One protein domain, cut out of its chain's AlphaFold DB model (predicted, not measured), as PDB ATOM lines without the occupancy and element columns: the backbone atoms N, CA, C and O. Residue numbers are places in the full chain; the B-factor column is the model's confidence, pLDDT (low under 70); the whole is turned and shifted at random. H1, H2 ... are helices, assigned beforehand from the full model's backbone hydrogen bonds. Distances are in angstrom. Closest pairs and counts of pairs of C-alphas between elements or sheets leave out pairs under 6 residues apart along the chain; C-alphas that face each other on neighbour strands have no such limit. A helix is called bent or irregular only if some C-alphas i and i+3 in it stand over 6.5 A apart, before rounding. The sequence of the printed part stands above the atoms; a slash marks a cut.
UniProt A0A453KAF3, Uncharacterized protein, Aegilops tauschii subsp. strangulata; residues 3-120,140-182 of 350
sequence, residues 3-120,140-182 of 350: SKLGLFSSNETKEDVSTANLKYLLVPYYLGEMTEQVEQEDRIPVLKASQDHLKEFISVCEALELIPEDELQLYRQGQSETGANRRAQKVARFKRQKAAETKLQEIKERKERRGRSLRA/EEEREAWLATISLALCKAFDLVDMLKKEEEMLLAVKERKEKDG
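AT A GLANCE: This is residues 3 to 120 and 140 to 182 of the 350 residues of an uncharacterized protein of Aegilops tauschii subsp. strangulata (UniProt A0A453KAF3). Long helix H5 forms a spine; the hairpin of H1 and H2 packs on it, and long H4 crosses it at residues 141 to 156 of H5, with short H3 near H4. Residues 112 to 120 and 176 to 182 stick out. The printed part has 161 residues with five named helices, H1 to H5 in chain order, all helix; H1, H2 and H5 form an up-and-down bundle, each running against the one before. It is loose, radius of gyration of the C-alphas 18.9 A, spanning 73 by 40 by 35 A.

HOW THE PARTS SIT: The hub, H5, residues 140 to 181, touches H4, residues 83 to 120, opposite ways at 37 degrees, only just steep; the closest C-alphas, of Ala 100 and Ala 148, are 5.3 A apart. H1, residues 22 to 36, irregular with C-alphas 25 and 28 7.1 A apart, touches H2, residues 43 to 63; the closest C-alphas, of Gly 32 and Ser 50, are 4.2 A apart. Every O i to N i+4 pair is within hydrogen-bond range in H2 and H4, but 7 of 11 in H1, 37 of 38 in H5 and 4 of 5 in H3, residues 69 to 77.

IN THESE COORDINATES: H5 is 60.9 A long, H4 55.8 A. H1 begins at C-alpha 22 (-21.662, -25.930, 33.204); H5 ends at C-alpha 181 (-29.491, 11.532, 66.395).

THE WHOLE: Residues 121 to 139 are cut out, a gap of 23.6 A between C-alphas 120 and 140. Residues 78 to 81 have pLDDT under 70.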
ATOM      1  N   SER A   3     -18.730 -13.627  30.149       82.25
ATOM      2  CA  SER A   3     -19.625 -12.676  29.466       82.25
ATOM      3  C   SER A   3     -19.101 -12.200  28.104       82.25
ATOM      4  O   SER A   3     -19.886 -11.917  27.213       82.25
ATOM      5  N   LYS A   4     -17.772 -12.130  27.908       86.62
ATOM      6  CA  LYS A   4     -17.171 -11.754  26.610       86.62
ATOM      7  C   LYS A   4     -17.269 -12.879  25.579       86.62
ATOM      8  O   LYS A   4     -17.325 -12.599  24.391       86.62
ATOM      9  N   LEU A   5     -17.235 -14.126  26.042       88.06
ATOM     10  CA  LEU A   5     -17.359 -15.317  25.205       88.06
ATOM     11  C   LEU A   5     -18.820 -15.673  24.912       88.06
ATOM     12  O   LEU A   5     -19.052 -16.521  24.061       88.06
ATOM     13  N   GLY A   6     -19.784 -15.049  25.603       84.56
ATOM     14  CA  GLY A   6     -21.208 -15.309  25.399       84.56
ATOM     15  C   GLY A   6     -21.580 -16.770  25.646       84.56
ATOM     16  O   GLY A   6     -22.390 -17.311  24.911       84.56
ATOM     17  N   LEU A   7     -20.955 -17.416  26.642       85.44
ATOM     18  CA  LEU A   7     -21.112 -18.860  26.886       85.44
ATOM     19  C   LEU A   7     -22.533 -19.282  27.275       85.44
ATOM     20  O   LEU A   7     -22.823 -20.471  27.228       85.44
ATOM     21  N   PHE A   8     -23.354 -18.330  27.715       87.69
ATOM     22  CA  PHE A   8     -24.733 -18.552  28.115       87.69
ATOM     23  C   PHE A   8     -25.589 -17.465  27.481       87.69
ATOM     24  O   PHE A   8     -25.287 -16.273  27.620       87.69
ATOM     25  N   SER A   9     -26.647 -17.881  26.801       84.06
ATOM     26  CA  SER A   9     -27.631 -16.991  26.197       84.06
ATOM     27  C   SER A   9     -28.974 -17.100  26.911       84.06
ATOM     28  O   SER A   9     -29.339 -18.142  27.441       84.06
ATOM     29  N   SER A  10     -29.753 -16.020  26.891       78.38
ATOM     30  CA  SER A  10     -31.092 -15.977  27.495       78.38
ATOM     31  C   SER A  10     -32.115 -16.884  26.798       78.38
ATOM     32  O   SER A  10     -33.186 -17.106  27.345       78.38
ATOM     33  N   ASN A  11     -31.802 -17.358  25.587       82.38
ATOM     34  CA  ASN A  11     -32.676 -18.207  24.772       82.38
ATOM     35  C   ASN A  11     -32.256 -19.688  24.786       82.38
ATOM     36  O   ASN A  11     -32.791 -20.470  24.003       82.38
ATOM     37  N   GLU A  12     -31.266 -20.056  25.597       86.62
ATOM     38  CA  GLU A  12     -30.787 -21.432  25.730       86.62
ATOM     39  C   GLU A  12     -31.504 -22.137  26.879       86.62
ATOM     40  O   GLU A  12     -31.822 -21.537  27.903       86.62
ATOM     41  N   THR A  13     -31.720 -23.437  26.726       87.94
ATOM     42  CA  THR A  13     -32.153 -24.316  27.809       87.94
ATOM     43  C   THR A  13     -30.942 -24.968  28.469       87.94
ATOM     44  O   THR A  13     -29.834 -24.985  27.925       87.94
ATOM     45  N   LYS A  14     -31.137 -25.591  29.637       86.00
ATOM     46  CA  LYS A  14     -30.082 -26.391  30.281       86.00
ATOM     47  C   LYS A  14     -29.465 -27.458  29.362       86.00
ATOM     48  O   LYS A  14     -28.301 -27.803  29.566       86.00
ATOM     49  N   GLU A  15     -30.208 -27.974  28.377       87.88
ATOM     50  CA  GLU A  15     -29.732 -29.010  27.448       87.88
ATOM     51  C   GLU A  15     -28.823 -28.477  26.339       87.88
ATOM     52  O   GLU A  15     -27.973 -29.215  25.848       87.88
ATOM     53  N   ASP A  16     -28.907 -27.183  26.031       89.62
ATOM     54  CA  ASP A  16     -28.087 -26.541  24.998       89.62
ATOM     55  C   ASP A  16     -26.658 -26.232  25.487       89.62
ATOM     56  O   ASP A  16     -25.742 -25.987  24.698       89.62
ATOM     57  N   VAL A  17     -26.433 -26.286  26.804       90.88
ATOM     58  CA  VAL A  17     -25.134 -26.005  27.422       90.88
ATOM     59  C   VAL A  17     -24.268 -27.263  27.469       90.88
ATOM     60  O   VAL A  17     -24.633 -28.278  28.072       90.88
ATOM     61  N   SER A  18     -23.057 -27.178  26.911       91.44
ATOM     62  CA  SER A  18     -22.083 -28.273  26.969       91.44
ATOM     63  C   SER A  18     -21.656 -28.593  28.409       91.44
ATOM     64  O   SER A  18     -21.471 -27.704  29.245       91.44
ATOM     65  N   THR A  19     -21.432 -29.876  28.704       91.88
ATOM     66  CA  THR A  19     -21.060 -30.345  30.053       91.88
ATOM     67  C   THR A  19     -19.803 -29.655  30.595       91.88
ATOM     68  O   THR A  19     -19.751 -29.290  31.769       91.88
ATOM     69  N   ALA A  20     -18.819 -29.382  29.733       90.56
ATOM     70  CA  ALA A  20     -17.588 -28.686  30.107       90.56
ATOM     71  C   ALA A  20     -17.815 -27.225  30.538       90.56
ATOM     72  O   ALA A  20     -17.027 -26.691  31.328       90.56
ATOM     73  N   ASN A  21     -18.882 -26.589  30.039       92.38
ATOM     74  CA  ASN A  21     -19.195 -25.190  30.307       92.38
ATOM     75  C   ASN A  21     -20.060 -24.991  31.558       92.38
ATOM     76  O   ASN A  21     -20.018 -23.905  32.137       92.38
ATOM     77  N   LEU A  22     -20.772 -26.021  32.033       92.81
ATOM     78  CA  LEU A  22     -21.662 -25.930  33.204       92.81
ATOM     79  C   LEU A  22     -20.966 -25.373  34.452       92.81
ATOM     80  O   LEU A  22     -21.549 -24.584  35.190       92.81
ATOM     81  N   LYS A  23     -19.690 -25.712  34.667       93.31
ATOM     82  CA  LYS A  23     -18.899 -25.200  35.799       93.31
ATOM     83  C   LYS A  23     -18.782 -23.673  35.825       93.31
ATOM     84  O   LYS A  23     -18.654 -23.090  36.898       93.31
ATOM     85  N   TYR A  24     -18.835 -23.012  34.665       94.75
ATOM     86  CA  TYR A  24     -18.715 -21.557  34.581       94.75
ATOM     87  C   TYR A  24     -19.989 -20.828  35.021       94.75
ATOM     88  O   TYR A  24     -19.906 -19.647  35.353       94.75
ATOM     89  N   LEU A  25     -21.130 -21.524  35.119       94.25
ATOM     90  CA  LEU A  25     -22.350 -20.978  35.726       94.25
ATOM     91  C   LEU A  25     -22.146 -20.625  37.201       94.25
ATOM     92  O   LEU A  25     -22.786 -19.714  37.706       94.25
ATOM     93  N   LEU A  26     -21.231 -21.308  37.891       96.00
ATOM     94  CA  LEU A  26     -20.964 -21.087  39.313       96.00
ATOM     95  C   LEU A  26     -20.087 -19.855  39.584       96.00
ATOM     96  O   LEU A  26     -19.899 -19.487  40.740       96.00
ATOM     97  N   VAL A  27     -19.532 -19.210  38.552       95.88
ATOM     98  CA  VAL A  27     -18.611 -18.076  38.734       95.88
ATOM     99  C   VAL A  27     -19.263 -16.913  39.494       95.88
ATOM    100  O   VAL A  27     -18.668 -16.486  40.483       95.88
ATOM    101  N   PRO A  28     -20.466 -16.414  39.132       95.94
ATOM    102  CA  PRO A  28     -21.082 -15.317  39.875       95.94
ATOM    103  C   PRO A  28     -21.503 -15.740  41.292       95.94
ATOM    104  O   PRO A  28     -21.408 -14.944  42.220       95.94
ATOM    105  N   TYR A  29     -21.858 -17.016  41.503       97.69
ATOM    106  CA  TYR A  29     -22.121 -17.554  42.843       97.69
ATOM    107  C   TYR A  29     -20.889 -17.457  43.754       97.69
ATOM    108  O   TYR A  29     -20.969 -16.869  44.833       97.69
ATOM    109  N   TYR A  30     -19.737 -17.964  43.303       97.56
ATOM    110  CA  TYR A  30     -18.502 -17.892  44.087       97.56
ATOM    111  C   TYR A  30     -18.005 -16.456  44.261       97.56
ATOM    112  O   TYR A  30     -17.475 -16.127  45.316       97.56
ATOM    113  N   LEU A  31     -18.200 -15.576  43.274       96.69
ATOM    114  CA  LEU A  31     -17.916 -14.149  43.451       96.69
ATOM    115  C   LEU A  31     -18.772 -13.548  44.569       96.69
ATOM    116  O   LEU A  31     -18.236 -12.833  45.411       96.69
ATOM    117  N   GLY A  32     -20.065 -13.871  44.621       97.06
ATOM    118  CA  GLY A  32     -20.958 -13.440  45.696       97.06
ATOM    119  C   GLY A  32     -20.512 -13.928  47.077       97.06
ATOM    120  O   GLY A  32     -20.408 -13.121  48.000       97.06
ATOM    121  N   GLU A  33     -20.189 -15.220  47.199       96.12
ATOM    122  CA  GLU A  33     -19.711 -15.844  48.443       96.12
ATOM    123  C   GLU A  33     -18.384 -15.234  48.915       96.12
ATOM    124  O   GLU A  33     -18.250 -14.830  50.065       96.12
ATOM    125  N   MET A  34     -17.413 -15.074  48.014       96.62
ATOM    126  CA  MET A  34     -16.111 -14.500  48.370       96.62
ATOM    127  C   MET A  34     -16.199 -13.001  48.674       96.62
ATOM    128  O   MET A  34     -15.483 -12.516  49.545       96.62
ATOM    129  N   THR A  35     -17.079 -12.262  47.989       96.19
ATOM    130  CA  THR A  35     -17.311 -10.831  48.260       96.19
ATOM    131  C   THR A  35     -17.928 -10.637  49.640       96.19
ATOM    132  O   THR A  35     -17.548  -9.723  50.362       96.19
ATOM    133  N   GLU A  36     -18.843 -11.518  50.045       94.19
ATOM    134  CA  GLU A  36     -19.447 -11.480  51.376       94.19
ATOM    135  C   GLU A  36     -18.403 -11.647  52.491       94.19
ATOM    136  O   GLU A  36     -18.515 -10.977  53.512       94.19
ATOM    137  N   GLN A  37     -17.329 -12.402  52.273       93.62
ATOM    138  CA  GLN A  37     -16.250 -12.581  53.254       93.62
ATOM    139  C   GLN A  37     -15.310 -11.366  53.397       93.62
ATOM    140  O   GLN A  37     -14.432 -11.365  54.259       93.62
ATOM    141  N   VAL A  38     -15.453 -10.325  52.568       94.50
ATOM    142  CA  VAL A  38     -14.589  -9.138  52.626       94.50
ATOM    143  C   VAL A  38     -14.953  -8.254  53.824       94.50
ATOM    144  O   VAL A  38     -16.065  -7.725  53.917       94.50
ATOM    145  N   GLU A  39     -13.984  -8.047  54.716       92.00
ATOM    146  CA  GLU A  39     -14.107  -7.171  55.882       92.00
ATOM    147  C   GLU A  39     -13.724  -5.727  55.512       92.00
ATOM    148  O   GLU A  39     -12.608  -5.451  55.069       92.00
ATOM    149  N   GLN A  40     -14.676  -4.802  55.650       88.06
ATOM    150  CA  GLN A  40     -14.519  -3.368  55.383       88.06
ATOM    151  C   GLN A  40     -15.289  -2.557  56.428       88.06
ATOM    152  O   GLN A  40     -16.304  -3.021  56.948       88.06
ATOM    153  N   GLU A  41     -14.829  -1.331  56.702       83.56
ATOM    154  CA  GLU A  41     -15.481  -0.422  57.658       83.56
ATOM    155  C   GLU A  41     -16.906  -0.041  57.220       83.56
ATOM    156  O   GLU A  41     -17.832  -0.088  58.031       83.56
ATOM    157  N   ASP A  42     -17.103   0.292  55.936       89.25
ATOM    158  CA  ASP A  42     -18.441   0.425  55.347       89.25
ATOM    159  C   ASP A  42     -18.842  -0.888  54.672       89.25
ATOM    160  O   ASP A  42     -18.435  -1.212  53.556       89.25
ATOM    161  N   ARG A  43     -19.663  -1.656  55.384       93.94
ATOM    162  CA  ARG A  43     -20.119  -2.978  54.956       93.94
ATOM    163  C   ARG A  43     -21.205  -2.920  53.874       93.94
ATOM    164  O   ARG A  43     -21.323  -3.850  53.080       93.94
ATOM    165  N   ILE A  44     -21.973  -1.830  53.790       94.50
ATOM    166  CA  ILE A  44     -23.108  -1.684  52.860       94.50
ATOM    167  C   ILE A  44     -22.715  -1.900  51.382       94.50
ATOM    168  O   ILE A  44     -23.397  -2.684  50.713       94.50
ATOM    169  N   PRO A  45     -21.661  -1.262  50.827       95.62
ATOM    170  CA  PRO A  45     -21.268  -1.491  49.434       95.62
ATOM    171  C   PRO A  45     -20.857  -2.943  49.161       95.62
ATOM    172  O   PRO A  45     -21.171  -3.465  48.092       95.62
ATOM    173  N   VAL A  46     -20.226  -3.618  50.128       96.19
ATOM    174  CA  VAL A  46     -19.835  -5.029  49.999       96.19
ATOM    175  C   VAL A  46     -21.062  -5.939  49.929       96.19
ATOM    176  O   VAL A  46     -21.138  -6.806  49.058       96.19
ATOM    177  N   LEU A  47     -22.061  -5.705  50.790       95.94
ATOM    178  CA  LEU A  47     -23.325  -6.451  50.767       95.94
ATOM    179  C   LEU A  47     -24.056  -6.281  49.433       95.94
ATOM    180  O   LEU A  47     -24.563  -7.261  48.889       95.94
ATOM    181  N   LYS A  48     -24.089  -5.058  48.890       96.19
ATOM    182  CA  LYS A  48     -24.705  -4.777  47.585       96.19
ATOM    183  C   LYS A  48     -23.984  -5.498  46.452       96.19
ATOM    184  O   LYS A  48     -24.634  -6.201  45.687       96.19
ATOM    185  N   ALA A  49     -22.656  -5.408  46.400       97.00
ATOM    186  CA  ALA A  49     -21.859  -6.103  45.392       97.00
ATOM    187  C   ALA A  49     -22.045  -7.632  45.457       97.00
ATOM    188  O   ALA A  49     -22.255  -8.276  44.430       97.00
ATOM    189  N   SER A  50     -22.047  -8.216  46.664       97.31
ATOM    190  CA  SER A  50     -22.321  -9.647  46.852       97.31
ATOM    191  C   SER A  50     -23.730 -10.022  46.374       97.31
ATOM    192  O   SER A  50     -23.895 -10.980  45.615       97.31
ATOM    193  N   GLN A  51     -24.748  -9.237  46.741       96.81
ATOM    194  CA  GLN A  51     -26.113  -9.448  46.260       96.81
ATOM    195  C   GLN A  51     -26.224  -9.357  44.738       96.81
ATOM    196  O   GLN A  51     -26.974 -10.135  44.155       96.81
ATOM    197  N   ASP A  52     -25.518  -8.430  44.094       97.00
ATOM    198  CA  ASP A  52     -25.563  -8.259  42.642       97.00
ATOM    199  C   ASP A  52     -24.958  -9.471  41.920       97.00
ATOM    200  O   ASP A  52     -25.585 -10.002  41.005       97.00
ATOM    201  N   HIS A  53     -23.830 -10.002  42.403       97.12
ATOM    202  CA  HIS A  53     -23.250 -11.250  41.891       97.12
ATOM    203  C   HIS A  53     -24.177 -12.464  42.076       97.12
ATOM    204  O   HIS A  53     -24.330 -13.284  41.167       97.12
ATOM    205  N   LEU A  54     -24.844 -12.577  43.230       97.00
ATOM    206  CA  LEU A  54     -25.797 -13.663  43.485       97.00
ATOM    207  C   LEU A  54     -27.073 -13.527  42.640       97.00
ATOM    208  O   LEU A  54     -27.601 -14.531  42.168       97.00
ATOM    209  N   LYS A  55     -27.568 -12.303  42.418       94.88
ATOM    210  CA  LYS A  55     -28.706 -12.041  41.519       94.88
ATOM    211  C   LYS A  55     -28.346 -12.343  40.070       94.88
ATOM    212  O   LYS A  55     -29.173 -12.917  39.370       94.88
ATOM    213  N   GLU A  56     -27.128 -12.017  39.637       94.31
ATOM    214  CA  GLU A  56     -26.618 -12.396  38.316       94.31
ATOM    215  C   GLU A  56     -26.650 -13.923  38.157       94.31
ATOM    216  O   GLU A  56     -27.266 -14.421  37.216       94.31
ATOM    217  N   PHE A  57     -26.108 -14.673  39.124       95.62
ATOM    218  CA  PHE A  57     -26.180 -16.139  39.134       95.62
ATOM    219  C   PHE A  57     -27.621 -16.661  39.021       95.62
ATOM    220  O   PHE A  57     -27.913 -17.483  38.152       95.62
ATOM    221  N   ILE A  58     -28.529 -16.158  39.863       94.25
ATOM    222  CA  ILE A  58     -29.942 -16.562  39.858       94.25
ATOM    223  C   ILE A  58     -30.586 -16.245  38.503       94.25
ATOM    224  O   ILE A  58     -31.272 -17.100  37.956       94.25
ATOM    225  N   SER A  59     -30.331 -15.072  37.922       92.44
ATOM    226  CA  SER A  59     -30.910 -14.677  36.631       92.44
ATOM    227  C   SER A  59     -30.462 -15.574  35.472       92.44
ATOM    228  O   SER A  59     -31.269 -15.930  34.615       92.44
ATOM    229  N   VAL A  60     -29.196 -16.005  35.469       92.44
ATOM    230  CA  VAL A  60     -28.682 -16.941  34.459       92.44
ATOM    231  C   VAL A  60     -29.304 -18.325  34.656       92.44
ATOM    232  O   VAL A  60     -29.717 -18.961  33.690       92.44
ATOM    233  N   CYS A  61     -29.432 -18.791  35.899       93.62
ATOM    234  CA  CYS A  61     -30.099 -20.061  36.190       93.62
ATOM    235  C   CYS A  61     -31.608 -20.039  35.901       93.62
ATOM    236  O   CYS A  61     -32.164 -21.079  35.553       93.62
ATOM    237  N   GLU A  62     -32.264 -18.887  36.047       92.38
ATOM    238  CA  GLU A  62     -33.656 -18.674  35.648       92.38
ATOM    239  C   GLU A  62     -33.809 -18.819  34.132       92.38
ATOM    240  O   GLU A  62     -34.666 -19.580  33.689       92.38
ATOM    241  N   ALA A  63     -32.950 -18.153  33.353       91.44
ATOM    242  CA  ALA A  63     -32.970 -18.237  31.894       91.44
ATOM    243  C   ALA A  63     -32.754 -19.670  31.381       91.44
ATOM    244  O   ALA A  63     -33.415 -20.086  30.439       91.44
ATOM    245  N   LEU A  64     -31.888 -20.442  32.044       91.81
ATOM    246  CA  LEU A  64     -31.600 -21.840  31.696       91.81
ATOM    247  C   LEU A  64     -32.617 -22.853  32.255       91.81
ATOM    248  O   LEU A  64     -32.387 -24.060  32.150       91.81
ATOM    249  N   GLU A  65     -33.704 -22.399  32.891       91.75
ATOM    250  CA  GLU A  65     -34.733 -23.255  33.507       91.75
ATOM    251  C   GLU A  65     -34.167 -24.243  34.551       91.75
ATOM    252  O   GLU A  65     -34.654 -25.362  34.745       91.75
ATOM    253  N   LEU A  66     -33.100 -23.835  35.244       91.94
ATOM    254  CA  LEU A  66     -32.465 -24.614  36.313       91.94
ATOM    255  C   LEU A  66     -33.139 -24.392  37.669       91.94
ATOM    256  O   LEU A  66     -32.925 -25.168  38.605       91.94
ATOM    257  N   ILE A  67     -33.941 -23.330  37.785       91.62
ATOM    258  CA  ILE A  67     -34.667 -22.994  39.005       91.62
ATOM    259  C   ILE A  67     -36.003 -23.743  39.026       91.62
ATOM    260  O   ILE A  67     -36.796 -23.617  38.093       91.62
ATOM    261  N   PRO A  68     -36.293 -24.488  40.100       88.31
ATOM    262  CA  PRO A  68     -37.592 -25.108  40.303       88.31
ATOM    263  C   PRO A  68     -38.729 -24.079  40.316       88.31
ATOM    264  O   PRO A  68     -38.606 -23.015  40.922       88.31
ATOM    265  N   GLU A  69     -39.855 -24.409  39.687       85.12
ATOM    266  CA  GLU A  69     -40.970 -23.473  39.499       85.12
ATOM    267  C   GLU A  69     -41.563 -22.969  40.827       85.12
ATOM    268  O   GLU A  69     -41.918 -21.797  40.943       85.12
ATOM    269  N   ASP A  70     -41.582 -23.824  41.859       83.69
ATOM    270  CA  ASP A  70     -41.984 -23.465  43.221       83.69
ATOM    271  C   ASP A  70     -41.106 -22.352  43.806       83.69
ATOM    272  O   ASP A  70     -41.615 -21.406  44.399       83.69
ATOM    273  N   GLU A  71     -39.792 -22.426  43.604       85.12
ATOM    274  CA  GLU A  71     -38.832 -21.441  44.108       85.12
ATOM    275  C   GLU A  71     -38.884 -20.135  43.298       85.12
ATOM    276  O   GLU A  71     -38.788 -19.035  43.844       85.12
ATOM    277  N   LEU A  72     -39.102 -20.248  41.988       83.56
ATOM    278  CA  LEU A  72     -39.166 -19.122  41.059       83.56
ATOM    279  C   LEU A  72     -40.412 -18.250  41.275       83.56
ATOM    280  O   LEU A  72     -40.319 -17.019  41.267       83.56
ATOM    281  N   GLN A  73     -41.574 -18.863  41.524       82.62
ATOM    282  CA  GLN A  73     -42.796 -18.130  41.876       82.62
ATOM    283  C   GLN A  73     -42.598 -17.292  43.144       82.62
ATOM    284  O   GLN A  73     -42.991 -16.125  43.186       82.62
ATOM    285  N   LEU A  74     -41.926 -17.857  44.144       77.88
ATOM    286  CA  LEU A  74     -41.639 -17.187  45.412       77.88
ATOM    287  C   LEU A  74     -40.630 -16.052  45.258       77.88
ATOM    288  O   LEU A  74     -40.805 -14.983  45.848       77.88
ATOM    289  N   TYR A  75     -39.598 -16.263  44.440       79.06
ATOM    290  CA  TYR A  75     -38.615 -15.233  44.134       79.06
ATOM    291  C   TYR A  75     -39.264 -14.008  43.472       79.06
ATOM    292  O   TYR A  75     -38.973 -12.875  43.856       79.06
ATOM    293  N   ARG A  76     -40.203 -14.229  42.539       80.56
ATOM    294  CA  ARG A  76     -40.930 -13.162  41.828       80.56
ATOM    295  C   ARG A  76     -41.996 -12.469  42.681       80.56
ATOM    296  O   ARG A  76     -42.193 -11.267  42.538       80.56
ATOM    297  N   GLN A  77     -42.692 -13.201  43.553       71.44
ATOM    298  CA  GLN A  77     -43.813 -12.659  44.336       71.44
ATOM    299  C   GLN A  77     -43.396 -11.747  45.497       71.44
ATOM    300  O   GLN A  77     -44.258 -11.080  46.058       71.44
ATOM    301  N   GLY A  78     -42.104 -11.670  45.836       60.59
ATOM    302  CA  GLY A  78     -41.564 -10.628  46.712       60.59
ATOM    303  C   GLY A  78     -42.252 -10.526  48.080       60.59
ATOM    304  O   GLY A  78     -43.120  -9.689  48.288       60.59
ATOM    305  N   GLN A  79     -41.809 -11.340  49.044       56.19
ATOM    306  CA  GLN A  79     -41.968 -11.146  50.502       56.19
ATOM    307  C   GLN A  79     -43.381 -10.924  51.099       56.19
ATOM    308  O   GLN A  79     -43.480 -10.758  52.314       56.19
ATOM    309  N   SER A  80     -44.482 -10.996  50.346       50.38
ATOM    310  CA  SER A  80     -45.841 -10.962  50.916       50.38
ATOM    311  C   SER A  80     -46.275 -12.343  51.429       50.38
ATOM    312  O   SER A  80     -47.287 -12.895  51.004       50.38
ATOM    313  N   GLU A  81     -45.500 -12.931  52.338       60.78
ATOM    314  CA  GLU A  81     -45.713 -14.300  52.811       60.78
ATOM    315  C   GLU A  81     -45.881 -14.330  54.334       60.78
ATOM    316  O   GLU A  81     -45.084 -13.781  55.097       60.78
ATOM    317  N   THR A  82     -46.931 -15.011  54.798       76.81
ATOM    318  CA  THR A  82     -47.148 -15.267  56.228       76.81
ATOM    319  C   THR A  82     -45.965 -16.045  56.827       76.81
ATOM    320  O   THR A  82     -45.267 -16.791  56.136       76.81
ATOM    321  N   GLY A  83     -45.736 -15.936  58.143       78.88
ATOM    322  CA  GLY A  83     -44.630 -16.645  58.810       78.88
ATOM    323  C   GLY A  83     -44.653 -18.172  58.622       78.88
ATOM    324  O   GLY A  83     -43.597 -18.810  58.633       78.88
ATOM    325  N   ALA A  84     -45.837 -18.756  58.400       83.12
ATOM    326  CA  ALA A  84     -46.005 -20.172  58.085       83.12
ATOM    327  C   ALA A  84     -45.433 -20.527  56.704       83.12
ATOM    328  O   ALA A  84     -44.683 -21.500  56.592       83.12
ATOM    329  N   ASN A  85     -45.711 -19.709  55.685       81.81
ATOM    330  CA  ASN A  85     -45.212 -19.968  54.341       81.81
ATOM    331  C   ASN A  85     -43.688 -19.813  54.285       81.81
ATOM    332  O   ASN A  85     -43.010 -20.725  53.827       81.81
ATOM    333  N   ARG A  86     -43.110 -18.769  54.905       81.75
ATOM    334  CA  ARG A  86     -41.641 -18.605  54.986       81.75
ATOM    335  C   ARG A  86     -40.942 -19.818  55.610       81.75
ATOM    336  O   ARG A  86     -39.844 -20.199  55.204       81.75
ATOM    337  N   ARG A  87     -41.564 -20.444  56.616       86.06
ATOM    338  CA  ARG A  87     -41.047 -21.684  57.208       86.06
ATOM    339  C   ARG A  87     -41.137 -22.847  56.223       86.06
ATOM    340  O   ARG A  87     -40.163 -23.586  56.100       86.06
ATOM    341  N   ALA A  88     -42.270 -23.015  55.546       87.56
ATOM    342  CA  ALA A  88     -42.450 -24.064  54.545       87.56
ATOM    343  C   ALA A  88     -41.412 -23.953  53.415       87.56
ATOM    344  O   ALA A  88     -40.799 -24.960  53.065       87.56
ATOM    345  N   GLN A  89     -41.128 -22.734  52.947       84.38
ATOM    346  CA  GLN A  89     -40.083 -22.453  51.957       84.38
ATOM    347  C   GLN A  89     -38.701 -22.901  52.435       84.38
ATOM    348  O   GLN A  89     -38.037 -23.688  51.767       84.38
ATOM    349  N   LYS A  90     -38.280 -22.483  53.639       88.88
ATOM    350  CA  LYS A  90     -36.991 -22.915  54.205       88.88
ATOM    351  C   LYS A  90     -36.895 -24.431  54.355       88.88
ATOM    352  O   LYS A  90     -35.836 -25.006  54.129       88.88
ATOM    353  N   VAL A  91     -37.992 -25.091  54.725       91.25
ATOM    354  CA  VAL A  91     -38.037 -26.556  54.808       91.25
ATOM    355  C   VAL A  91     -37.898 -27.191  53.421       91.25
ATOM    356  O   VAL A  91     -37.182 -28.183  53.289       91.25
ATOM    357  N   ALA A  92     -38.549 -26.639  52.394       90.81
ATOM    358  CA  ALA A  92     -38.426 -27.113  51.017       90.81
ATOM    359  C   ALA A  92     -36.993 -26.940  50.485       90.81
ATOM    360  O   ALA A  92     -36.404 -27.919  50.022       90.81
ATOM    361  N   ARG A  93     -36.393 -25.753  50.661       91.69
ATOM    362  CA  ARG A  93     -34.980 -25.489  50.335       91.69
ATOM    363  C   ARG A  93     -34.041 -26.452  51.048       91.69
ATOM    364  O   ARG A  93     -33.207 -27.072  50.401       91.69
ATOM    365  N   PHE A  94     -34.222 -26.663  52.352       94.06
ATOM    366  CA  PHE A  94     -33.389 -27.588  53.123       94.06
ATOM    367  C   PHE A  94     -33.493 -29.036  52.618       94.06
ATOM    368  O   PHE A  94     -32.484 -29.729  52.491       94.06
ATOM    369  N   LYS A  95     -34.703 -29.503  52.281       94.75
ATOM    370  CA  LYS A  95     -34.898 -30.831  51.677       94.75
ATOM    371  C   LYS A  95     -34.191 -30.945  50.325       94.75
ATOM    372  O   LYS A  95     -33.549 -31.960  50.069       94.75
ATOM    373  N   ARG A  96     -34.285 -29.910  49.485       92.75
ATOM    374  CA  ARG A  96     -33.638 -29.853  48.165       92.75
ATOM    375  C   ARG A  96     -32.115 -29.821  48.283       92.75
ATOM    376  O   ARG A  96     -31.446 -30.605  47.618       92.75
ATOM    377  N   GLN A  97     -31.586 -29.014  49.200       95.62
ATOM    378  CA  GLN A  97     -30.172 -29.005  49.561       95.62
ATOM    379  C   GLN A  97     -29.705 -30.406  49.972       95.62
ATOM    380  O   GLN A  97     -28.718 -30.905  49.435       95.62
ATOM    381  N   LYS A  98     -30.434 -31.073  50.877       96.44
ATOM    382  CA  LYS A  98     -30.065 -32.414  51.338       96.44
ATOM    383  C   LYS A  98     -30.087 -33.439  50.207       96.44
ATOM    384  O   LYS A  98     -29.171 -34.247  50.114       96.44
ATOM    385  N   ALA A  99     -31.092 -33.385  49.335       95.44
ATOM    386  CA  ALA A  99     -31.178 -34.259  48.170       95.44
ATOM    387  C   ALA A  99     -29.999 -34.049  47.203       95.44
ATOM    388  O   ALA A  99     -29.410 -35.025  46.742       95.44
ATOM    389  N   ALA A 100     -29.615 -32.796  46.937       95.00
ATOM    390  CA  ALA A 100     -28.466 -32.474  46.091       95.00
ATOM    391  C   ALA A 100     -27.138 -32.958  46.704       95.00
ATOM    392  O   ALA A 100     -26.319 -33.552  46.006       95.00
ATOM    393  N   GLU A 101     -26.940 -32.774  48.014       95.69
ATOM    394  CA  GLU A 101     -25.762 -33.283  48.732       95.69
ATOM    395  C   GLU A 101     -25.661 -34.810  48.670       95.69
ATOM    396  O   GLU A 101     -24.598 -35.336  48.344       95.69
ATOM    397  N   THR A 102     -26.760 -35.520  48.949       97.38
ATOM    398  CA  THR A 102     -26.801 -36.986  48.870       97.38
ATOM    399  C   THR A 102     -26.481 -37.460  47.454       97.38
ATOM    400  O   THR A 102     -25.638 -38.333  47.275       97.38
ATOM    401  N   LYS A 103     -27.062 -36.823  46.432       95.62
ATOM    402  CA  LYS A 103     -26.804 -37.155  45.027       95.62
ATOM    403  C   LYS A 103     -25.330 -36.973  44.643       95.62
ATOM    404  O   LYS A 103     -24.745 -37.834  43.991       95.62
ATOM    405  N   LEU A 104     -24.690 -35.895  45.099       95.44
ATOM    406  CA  LEU A 104     -23.254 -35.681  44.892       95.44
ATOM    407  C   LEU A 104     -22.391 -36.732  45.603       95.44
ATOM    408  O   LEU A 104     -21.352 -37.125  45.072       95.44
ATOM    409  N   GLN A 105     -22.794 -37.183  46.793       95.50
ATOM    410  CA  GLN A 105     -22.106 -38.263  47.504       95.50
ATOM    411  C   GLN A 105     -22.229 -39.589  46.748       95.50
ATOM    412  O   GLN A 105     -21.215 -40.237  46.503       95.50
ATOM    413  N   GLU A 106     -23.430 -39.942  46.292       95.06
ATOM    414  CA  GLU A 106     -23.669 -41.153  45.501       95.06
ATOM    415  C   GLU A 106     -22.832 -41.176  44.214       95.06
ATOM    416  O   GLU A 106     -22.209 -42.196  43.907       95.06
ATOM    417  N   ILE A 107     -22.754 -40.051  43.491       92.94
ATOM    418  CA  ILE A 107     -21.923 -39.935  42.281       92.94
ATOM    419  C   ILE A 107     -20.439 -40.109  42.617       92.94
ATOM    420  O   ILE A 107     -19.737 -40.861  41.939       92.94
ATOM    421  N   LYS A 108     -19.950 -39.474  43.689       91.81
ATOM    422  CA  LYS A 108     -18.554 -39.626  44.132       91.81
ATOM    423  C   LYS A 108     -18.220 -41.072  44.483       91.81
ATOM    424  O   LYS A 108     -17.191 -41.581  44.043       91.81
ATOM    425  N   GLU A 109     -19.085 -41.747  45.233       93.19
ATOM    426  CA  GLU A 109     -18.881 -43.152  45.579       93.19
ATOM    427  C   GLU A 109     -18.919 -44.057  44.343       93.19
ATOM    428  O   GLU A 109     -18.137 -45.002  44.243       93.19
ATOM    429  N   ARG A 110     -19.814 -43.784  43.386       89.44
ATOM    430  CA  ARG A 110     -19.891 -44.533  42.125       89.44
ATOM    431  C   ARG A 110     -18.609 -44.373  41.304       89.44
ATOM    432  O   ARG A 110     -18.028 -45.390  40.916       89.44
ATOM    433  N   LYS A 111     -18.109 -43.139  41.146       87.19
ATOM    434  CA  LYS A 111     -16.810 -42.853  40.506       87.19
ATOM    435  C   LYS A 111     -15.659 -43.562  41.224       87.19
ATOM    436  O   LYS A 111     -14.799 -44.156  40.578       87.19
ATOM    437  N   GLU A 112     -15.656 -43.577  42.556       87.69
ATOM    438  CA  GLU A 112     -14.612 -44.256  43.328       87.69
ATOM    439  C   GLU A 112     -14.651 -45.785  43.158       87.69
ATOM    440  O   GLU A 112     -13.604 -46.411  42.970       87.69
ATOM    441  N   ARG A 113     -15.845 -46.398  43.180       87.12
ATOM    442  CA  ARG A 113     -16.028 -47.839  42.930       87.12
ATOM    443  C   ARG A 113     -15.505 -48.224  41.546       87.12
ATOM    444  O   ARG A 113     -14.716 -49.166  41.453       87.12
ATOM    445  N   ARG A 114     -15.858 -47.465  40.503       83.50
ATOM    446  CA  ARG A 114     -15.327 -47.685  39.147       83.50
ATOM    447  C   ARG A 114     -13.818 -47.503  39.082       83.50
ATOM    448  O   ARG A 114     -13.127 -48.388  38.595       83.50
ATOM    449  N   GLY A 115     -13.279 -46.433  39.669       82.19
ATOM    450  CA  GLY A 115     -11.833 -46.204  39.708       82.19
ATOM    451  C   GLY A 115     -11.058 -47.309  40.439       82.19
ATOM    452  O   GLY A 115      -9.923 -47.618  40.085       82.19
ATOM    453  N   ARG A 116     -11.635 -47.942  41.471       83.81
ATOM    454  CA  ARG A 116     -11.045 -49.139  42.104       83.81
ATOM    455  C   ARG A 116     -11.100 -50.360  41.179       83.81
ATOM    456  O   ARG A 116     -10.097 -51.059  41.085       83.81
ATOM    457  N   SER A 117     -12.219 -50.577  40.485       81.38
ATOM    458  CA  SER A 117     -12.375 -51.670  39.513       81.38
ATOM    459  C   SER A 117     -11.385 -51.545  38.354       81.38
ATOM    460  O   SER A 117     -10.638 -52.479  38.100       81.38
ATOM    461  N   LEU A 118     -11.294 -50.370  37.722       77.62
ATOM    462  CA  LEU A 118     -10.353 -50.100  36.629       77.62
ATOM    463  C   LEU A 118      -8.899 -50.315  37.055       77.62
ATOM    464  O   LEU A 118      -8.130 -50.940  36.334       77.62
ATOM    465  N   ARG A 119      -8.521 -49.871  38.263       77.69
ATOM    466  CA  ARG A 119      -7.178 -50.128  38.811       77.69
ATOM    467  C   ARG A 119      -6.907 -51.618  39.023       77.69
ATOM    468  O   ARG A 119      -5.791 -52.058  38.776       77.69
ATOM    469  N   ALA A 120      -7.898 -52.391  39.462       75.31
ATOM    470  CA  ALA A 120      -7.767 -53.839  39.611       75.31
ATOM    471  C   ALA A 120      -7.677 -54.561  38.251       75.31
ATOM    472  O   ALA A 120      -6.863 -55.473  38.098       75.31
ATOM    473  N   GLU A 140     -22.122 -38.198  30.998       85.75
ATOM    474  CA  GLU A 140     -23.453 -38.067  31.611       85.75
ATOM    475  C   GLU A 140     -23.368 -37.902  33.131       85.75
ATOM    476  O   GLU A 140     -24.057 -37.060  33.713       85.75
ATOM    477  N   GLU A 141     -22.479 -38.646  33.788       88.06
ATOM    478  CA  GLU A 141     -22.290 -38.532  35.233       88.06
ATOM    479  C   GLU A 141     -21.630 -37.217  35.649       88.06
ATOM    480  O   GLU A 141     -21.966 -36.654  36.693       88.06
ATOM    481  N   GLU A 142     -20.695 -36.701  34.849       90.75
ATOM    482  CA  GLU A 142     -20.151 -35.357  35.036       90.75
ATOM    483  C   GLU A 142     -21.237 -34.296  34.903       90.75
ATOM    484  O   GLU A 142     -21.330 -33.400  35.747       90.75
ATOM    485  N   ARG A 143     -22.092 -34.412  33.884       93.00
ATOM    486  CA  ARG A 143     -23.232 -33.512  33.690       93.00
ATOM    487  C   ARG A 143     -24.174 -33.555  34.886       93.00
ATOM    488  O   ARG A 143     -24.537 -32.506  35.421       93.00
ATOM    489  N   GLU A 144     -24.511 -34.751  35.354       93.69
ATOM    490  CA  GLU A 144     -25.349 -34.951  36.533       93.69
ATOM    491  C   GLU A 144     -24.723 -34.331  37.795       93.69
ATOM    492  O   GLU A 144     -25.417 -33.658  38.566       93.69
ATOM    493  N   ALA A 145     -23.410 -34.494  37.989       94.81
ATOM    494  CA  ALA A 145     -22.681 -33.899  39.106       94.81
ATOM    495  C   ALA A 145     -22.689 -32.366  39.052       94.81
ATOM    496  O   ALA A 145     -22.901 -31.711  40.078       94.81
ATOM    497  N   TRP A 146     -22.501 -31.773  37.870       95.88
ATOM    498  CA  TRP A 146     -22.563 -30.322  37.703       95.88
ATOM    499  C   TRP A 146     -23.962 -29.778  37.977       95.88
ATOM    500  O   TRP A 146     -24.094 -28.830  38.749       95.88
ATOM    501  N   LEU A 147     -25.012 -30.407  37.444       95.44
ATOM    502  CA  LEU A 147     -26.396 -29.997  37.703       95.44
ATOM    503  C   LEU A 147     -26.767 -30.116  39.189       95.44
ATOM    504  O   LEU A 147     -27.392 -29.212  39.746       95.44
ATOM    505  N   ALA A 148     -26.337 -31.187  39.864       95.81
ATOM    506  CA  ALA A 148     -26.529 -31.331  41.307       95.81
ATOM    507  C   ALA A 148     -25.767 -30.252  42.100       95.81
ATOM    508  O   ALA A 148     -26.297 -29.707  43.071       95.81
ATOM    509  N   THR A 149     -24.558 -29.887  41.660       97.25
ATOM    510  CA  THR A 149     -23.764 -28.803  42.264       97.25
ATOM    511  C   THR A 149     -24.432 -27.441  42.077       97.25
ATOM    512  O   THR A 149     -24.507 -26.669  43.030       97.25
ATOM    513  N   ILE A 150     -24.972 -27.156  40.890       96.44
ATOM    514  CA  ILE A 150     -25.703 -25.912  40.609       96.44
ATOM    515  C   ILE A 150     -26.984 -25.840  41.444       96.44
ATOM    516  O   ILE A 150     -27.260 -24.805  42.041       96.44
ATOM    517  N   SER A 151     -27.726 -26.944  41.571       95.75
ATOM    518  CA  SER A 151     -28.915 -27.021  42.434       95.75
ATOM    519  C   SER A 151     -28.587 -26.733  43.907       95.75
ATOM    520  O   SER A 151     -29.288 -25.969  44.578       95.75
ATOM    521  N   LEU A 152     -27.471 -27.282  44.401       96.62
ATOM    522  CA  LEU A 152     -26.960 -26.990  45.739       96.62
ATOM    523  C   LEU A 152     -26.576 -25.509  45.892       96.62
ATOM    524  O   LEU A 152     -26.950 -24.879  46.882       96.62
ATOM    525  N   ALA A 153     -25.850 -24.957  44.918       97.38
ATOM    526  CA  ALA A 153     -25.439 -23.556  44.904       97.38
ATOM    527  C   ALA A 153     -26.644 -22.605  44.855       97.38
ATOM    528  O   ALA A 153     -26.659 -21.623  45.587       97.38
ATOM    529  N   LEU A 154     -27.692 -22.923  44.086       95.88
ATOM    530  CA  LEU A 154     -28.946 -22.162  44.041       95.88
ATOM    531  C   LEU A 154     -29.621 -22.090  45.410       95.88
ATOM    532  O   LEU A 154     -29.964 -20.999  45.861       95.88
ATOM    533  N   CYS A 155     -29.757 -23.226  46.103       94.81
ATOM    534  CA  CYS A 155     -30.342 -23.246  47.448       94.81
ATOM    535  C   CYS A 155     -29.566 -22.330  48.408       94.81
ATOM    536  O   CYS A 155     -30.163 -21.520  49.118       94.81
ATOM    537  N   LYS A 156     -28.229 -22.416  48.383       96.00
ATOM    538  CA  LYS A 156     -27.351 -21.566  49.198       96.00
ATOM    539  C   LYS A 156     -27.432 -20.093  48.800       96.00
ATOM    540  O   LYS A 156     -27.463 -19.240  49.679       96.00
ATOM    541  N   ALA A 157     -27.493 -19.790  47.505       96.12
ATOM    542  CA  ALA A 157     -27.580 -18.429  46.987       96.12
ATOM    543  C   ALA A 157     -28.869 -17.735  47.438       96.12
ATOM    544  O   ALA A 157     -28.809 -16.598  47.899       96.12
ATOM    545  N   PHE A 158     -30.020 -18.412  47.377       93.69
ATOM    546  CA  PHE A 158     -31.281 -17.847  47.866       93.69
ATOM    547  C   PHE A 158     -31.238 -17.537  49.363       93.69
ATOM    548  O   PHE A 158     -31.620 -16.442  49.779       93.69
ATOM    549  N   ASP A 159     -30.739 -18.474  50.174       93.50
ATOM    550  CA  ASP A 159     -30.603 -18.257  51.614       93.50
ATOM    551  C   ASP A 159     -29.612 -17.129  51.929       93.50
ATOM    552  O   ASP A 159     -29.881 -16.310  52.811       93.50
ATOM    553  N   LEU A 160     -28.507 -17.040  51.184       95.31
ATOM    554  CA  LEU A 160     -27.514 -15.983  51.338       95.31
ATOM    555  C   LEU A 160     -28.091 -14.612  50.961       95.31
ATOM    556  O   LEU A 160     -27.984 -13.679  51.750       95.31
ATOM    557  N   VAL A 161     -28.791 -14.492  49.829       94.38
ATOM    558  CA  VAL A 161     -29.478 -13.248  49.433       94.38
ATOM    559  C   VAL A 161     -30.481 -12.809  50.504       94.38
ATOM    560  O   VAL A 161     -30.525 -11.631  50.860       94.38
ATOM    561  N   ASP A 162     -31.263 -13.739  51.058       91.69
ATOM    562  CA  ASP A 162     -32.218 -13.434  52.127       91.69
ATOM    563  C   ASP A 162     -31.541 -12.967  53.420       91.69
ATOM    564  O   ASP A 162     -32.156 -12.228  54.195       91.69
ATOM    565  N   MET A 163     -30.326 -13.430  53.709       93.81
ATOM    566  CA  MET A 163     -29.546 -12.989  54.867       93.81
ATOM    567  C   MET A 163     -28.924 -11.612  54.625       93.81
ATOM    568  O   MET A 163     -29.124 -10.718  55.448       93.81
ATOM    569  N   LEU A 164     -28.282 -11.413  53.472       95.19
ATOM    570  CA  LEU A 164     -27.636 -10.152  53.097       95.19
ATOM    571  C   LEU A 164     -28.630  -8.992  53.024       95.19
ATOM    572  O   LEU A 164     -28.325  -7.903  53.498       95.19
ATOM    573  N   LYS A 165     -29.845  -9.228  52.509       94.00
ATOM    574  CA  LYS A 165     -30.911  -8.211  52.497       94.00
ATOM    575  C   LYS A 165     -31.292  -7.748  53.902       94.00
ATOM    576  O   LYS A 165     -31.431  -6.555  54.135       94.00
ATOM    577  N   LYS A 166     -31.428  -8.679  54.855       93.19
ATOM    578  CA  LYS A 166     -31.751  -8.321  56.249       93.19
ATOM    579  C   LYS A 166     -30.617  -7.543  56.901       93.19
ATOM    580  O   LYS A 166     -30.875  -6.612  57.655       93.19
ATOM    581  N   GLU A 167     -29.373  -7.935  56.643       94.56
ATOM    582  CA  GLU A 167     -28.202  -7.207  57.134       94.56
ATOM    583  C   GLU A 167     -28.151  -5.788  56.555       94.56
ATOM    584  O   GLU A 167     -28.010  -4.831  57.314       94.56
ATOM    585  N   GLU A 168     -28.360  -5.636  55.246       94.44
ATOM    586  CA  GLU A 168     -28.422  -4.334  54.578       94.44
ATOM    587  C   GLU A 168     -29.529  -3.447  55.165       94.44
ATOM    588  O   GLU A 168     -29.261  -2.300  55.520       94.44
ATOM    589  N   GLU A 169     -30.747  -3.974  55.333       94.50
ATOM    590  CA  GLU A 169     -31.871  -3.258  55.953       94.50
ATOM    591  C   GLU A 169     -31.524  -2.769  57.369       94.50
ATOM    592  O   GLU A 169     -31.778  -1.611  57.712       94.50
ATOM    593  N   MET A 170     -30.901  -3.624  58.190       93.31
ATOM    594  CA  MET A 170     -30.477  -3.259  59.544       93.31
ATOM    595  C   MET A 170     -29.387  -2.182  59.534       93.31
ATOM    596  O   MET A 170     -29.475  -1.217  60.295       93.31
ATOM    597  N   LEU A 171     -28.372  -2.317  58.678       92.38
ATOM    598  CA  LEU A 171     -27.272  -1.354  58.591       92.38
ATOM    599  C   LEU A 171     -27.736   0.002  58.058       92.38
ATOM    600  O   LEU A 171     -27.318   1.032  58.589       92.38
ATOM    601  N   LEU A 172     -28.630   0.021  57.066       92.88
ATOM    602  CA  LEU A 172     -29.245   1.252  56.567       92.88
ATOM    603  C   LEU A 172     -30.066   1.942  57.658       92.88
ATOM    604  O   LEU A 172     -29.891   3.139  57.872       92.88
ATOM    605  N   ALA A 173     -30.885   1.193  58.404       90.56
ATOM    606  CA  ALA A 173     -31.652   1.748  59.516       90.56
ATOM    607  C   ALA A 173     -30.743   2.324  60.618       90.56
ATOM    608  O   ALA A 173     -31.040   3.376  61.185       90.56
ATOM    609  N   VAL A 174     -29.615   1.667  60.916       87.44
ATOM    610  CA  VAL A 174     -28.615   2.182  61.868       87.44
ATOM    611  C   VAL A 174     -27.940   3.443  61.330       87.44
ATOM    612  O   VAL A 174     -27.764   4.395  62.088       87.44
ATOM    613  N   LYS A 175     -27.576   3.478  60.044       87.62
ATOM    614  CA  LYS A 175     -26.946   4.643  59.409       87.62
ATOM    615  C   LYS A 175     -27.882   5.853  59.412       87.62
ATOM    616  O   LYS A 175     -27.486   6.912  59.886       87.62
ATOM    617  N   GLU A 176     -29.140   5.667  59.014       88.44
ATOM    618  CA  GLU A 176     -30.161   6.722  59.014       88.44
ATOM    619  C   GLU A 176     -30.417   7.277  60.426       88.44
ATOM    620  O   GLU A 176     -30.532   8.487  60.620       88.44
ATOM    621  N   ARG A 177     -30.469   6.407  61.444       81.94
ATOM    622  CA  ARG A 177     -30.627   6.839  62.844       81.94
ATOM    623  C   ARG A 177     -29.395   7.571  63.378       81.94
ATOM    624  O   ARG A 177     -29.548   8.568  64.073       81.94
ATOM    625  N   LYS A 178     -28.183   7.126  63.030       81.94
ATOM    626  CA  LYS A 178     -26.939   7.834  63.380       81.94
ATOM    627  C   LYS A 178     -26.871   9.222  62.743       81.94
ATOM    628  O   LYS A 178     -26.404  10.150  63.390       81.94
ATOM    629  N   GLU A 179     -27.341   9.376  61.507       83.50
ATOM    630  CA  GLU A 179     -27.398  10.679  60.830       83.50
ATOM    631  C   GLU A 179     -28.403  11.637  61.494       83.50
ATOM    632  O   GLU A 179     -28.141  12.836  61.565       83.50
ATOM    633  N   LYS A 180     -29.522  11.117  62.021       80.50
ATOM    634  CA  LYS A 180     -30.555  11.907  62.715       80.50
ATOM    635  C   LYS A 180     -30.164  12.311  64.142       80.50
ATOM    636  O   LYS A 180     -30.299  13.480  64.491       80.50
ATOM    637  N   ASP A 181     -29.661  11.366  64.940       73.81
ATOM    638  CA  ASP A 181     -29.491  11.532  66.395       73.81
ATOM    639  C   ASP A 181     -28.015  11.539  66.853       73.81
ATOM    640  O   ASP A 181     -27.710  11.710  68.041       73.81
ATOM    641  N   GLY A 182     -27.059  11.346  65.939       73.25
ATOM    642  CA  GLY A 182     -25.632  11.264  66.256       73.25
ATOM    643  C   GLY A 182     -25.317  10.167  67.282       73.25
ATOM    644  O   GLY A 182     -25.837   9.051  67.225       73.25
TER     645      GLY A 182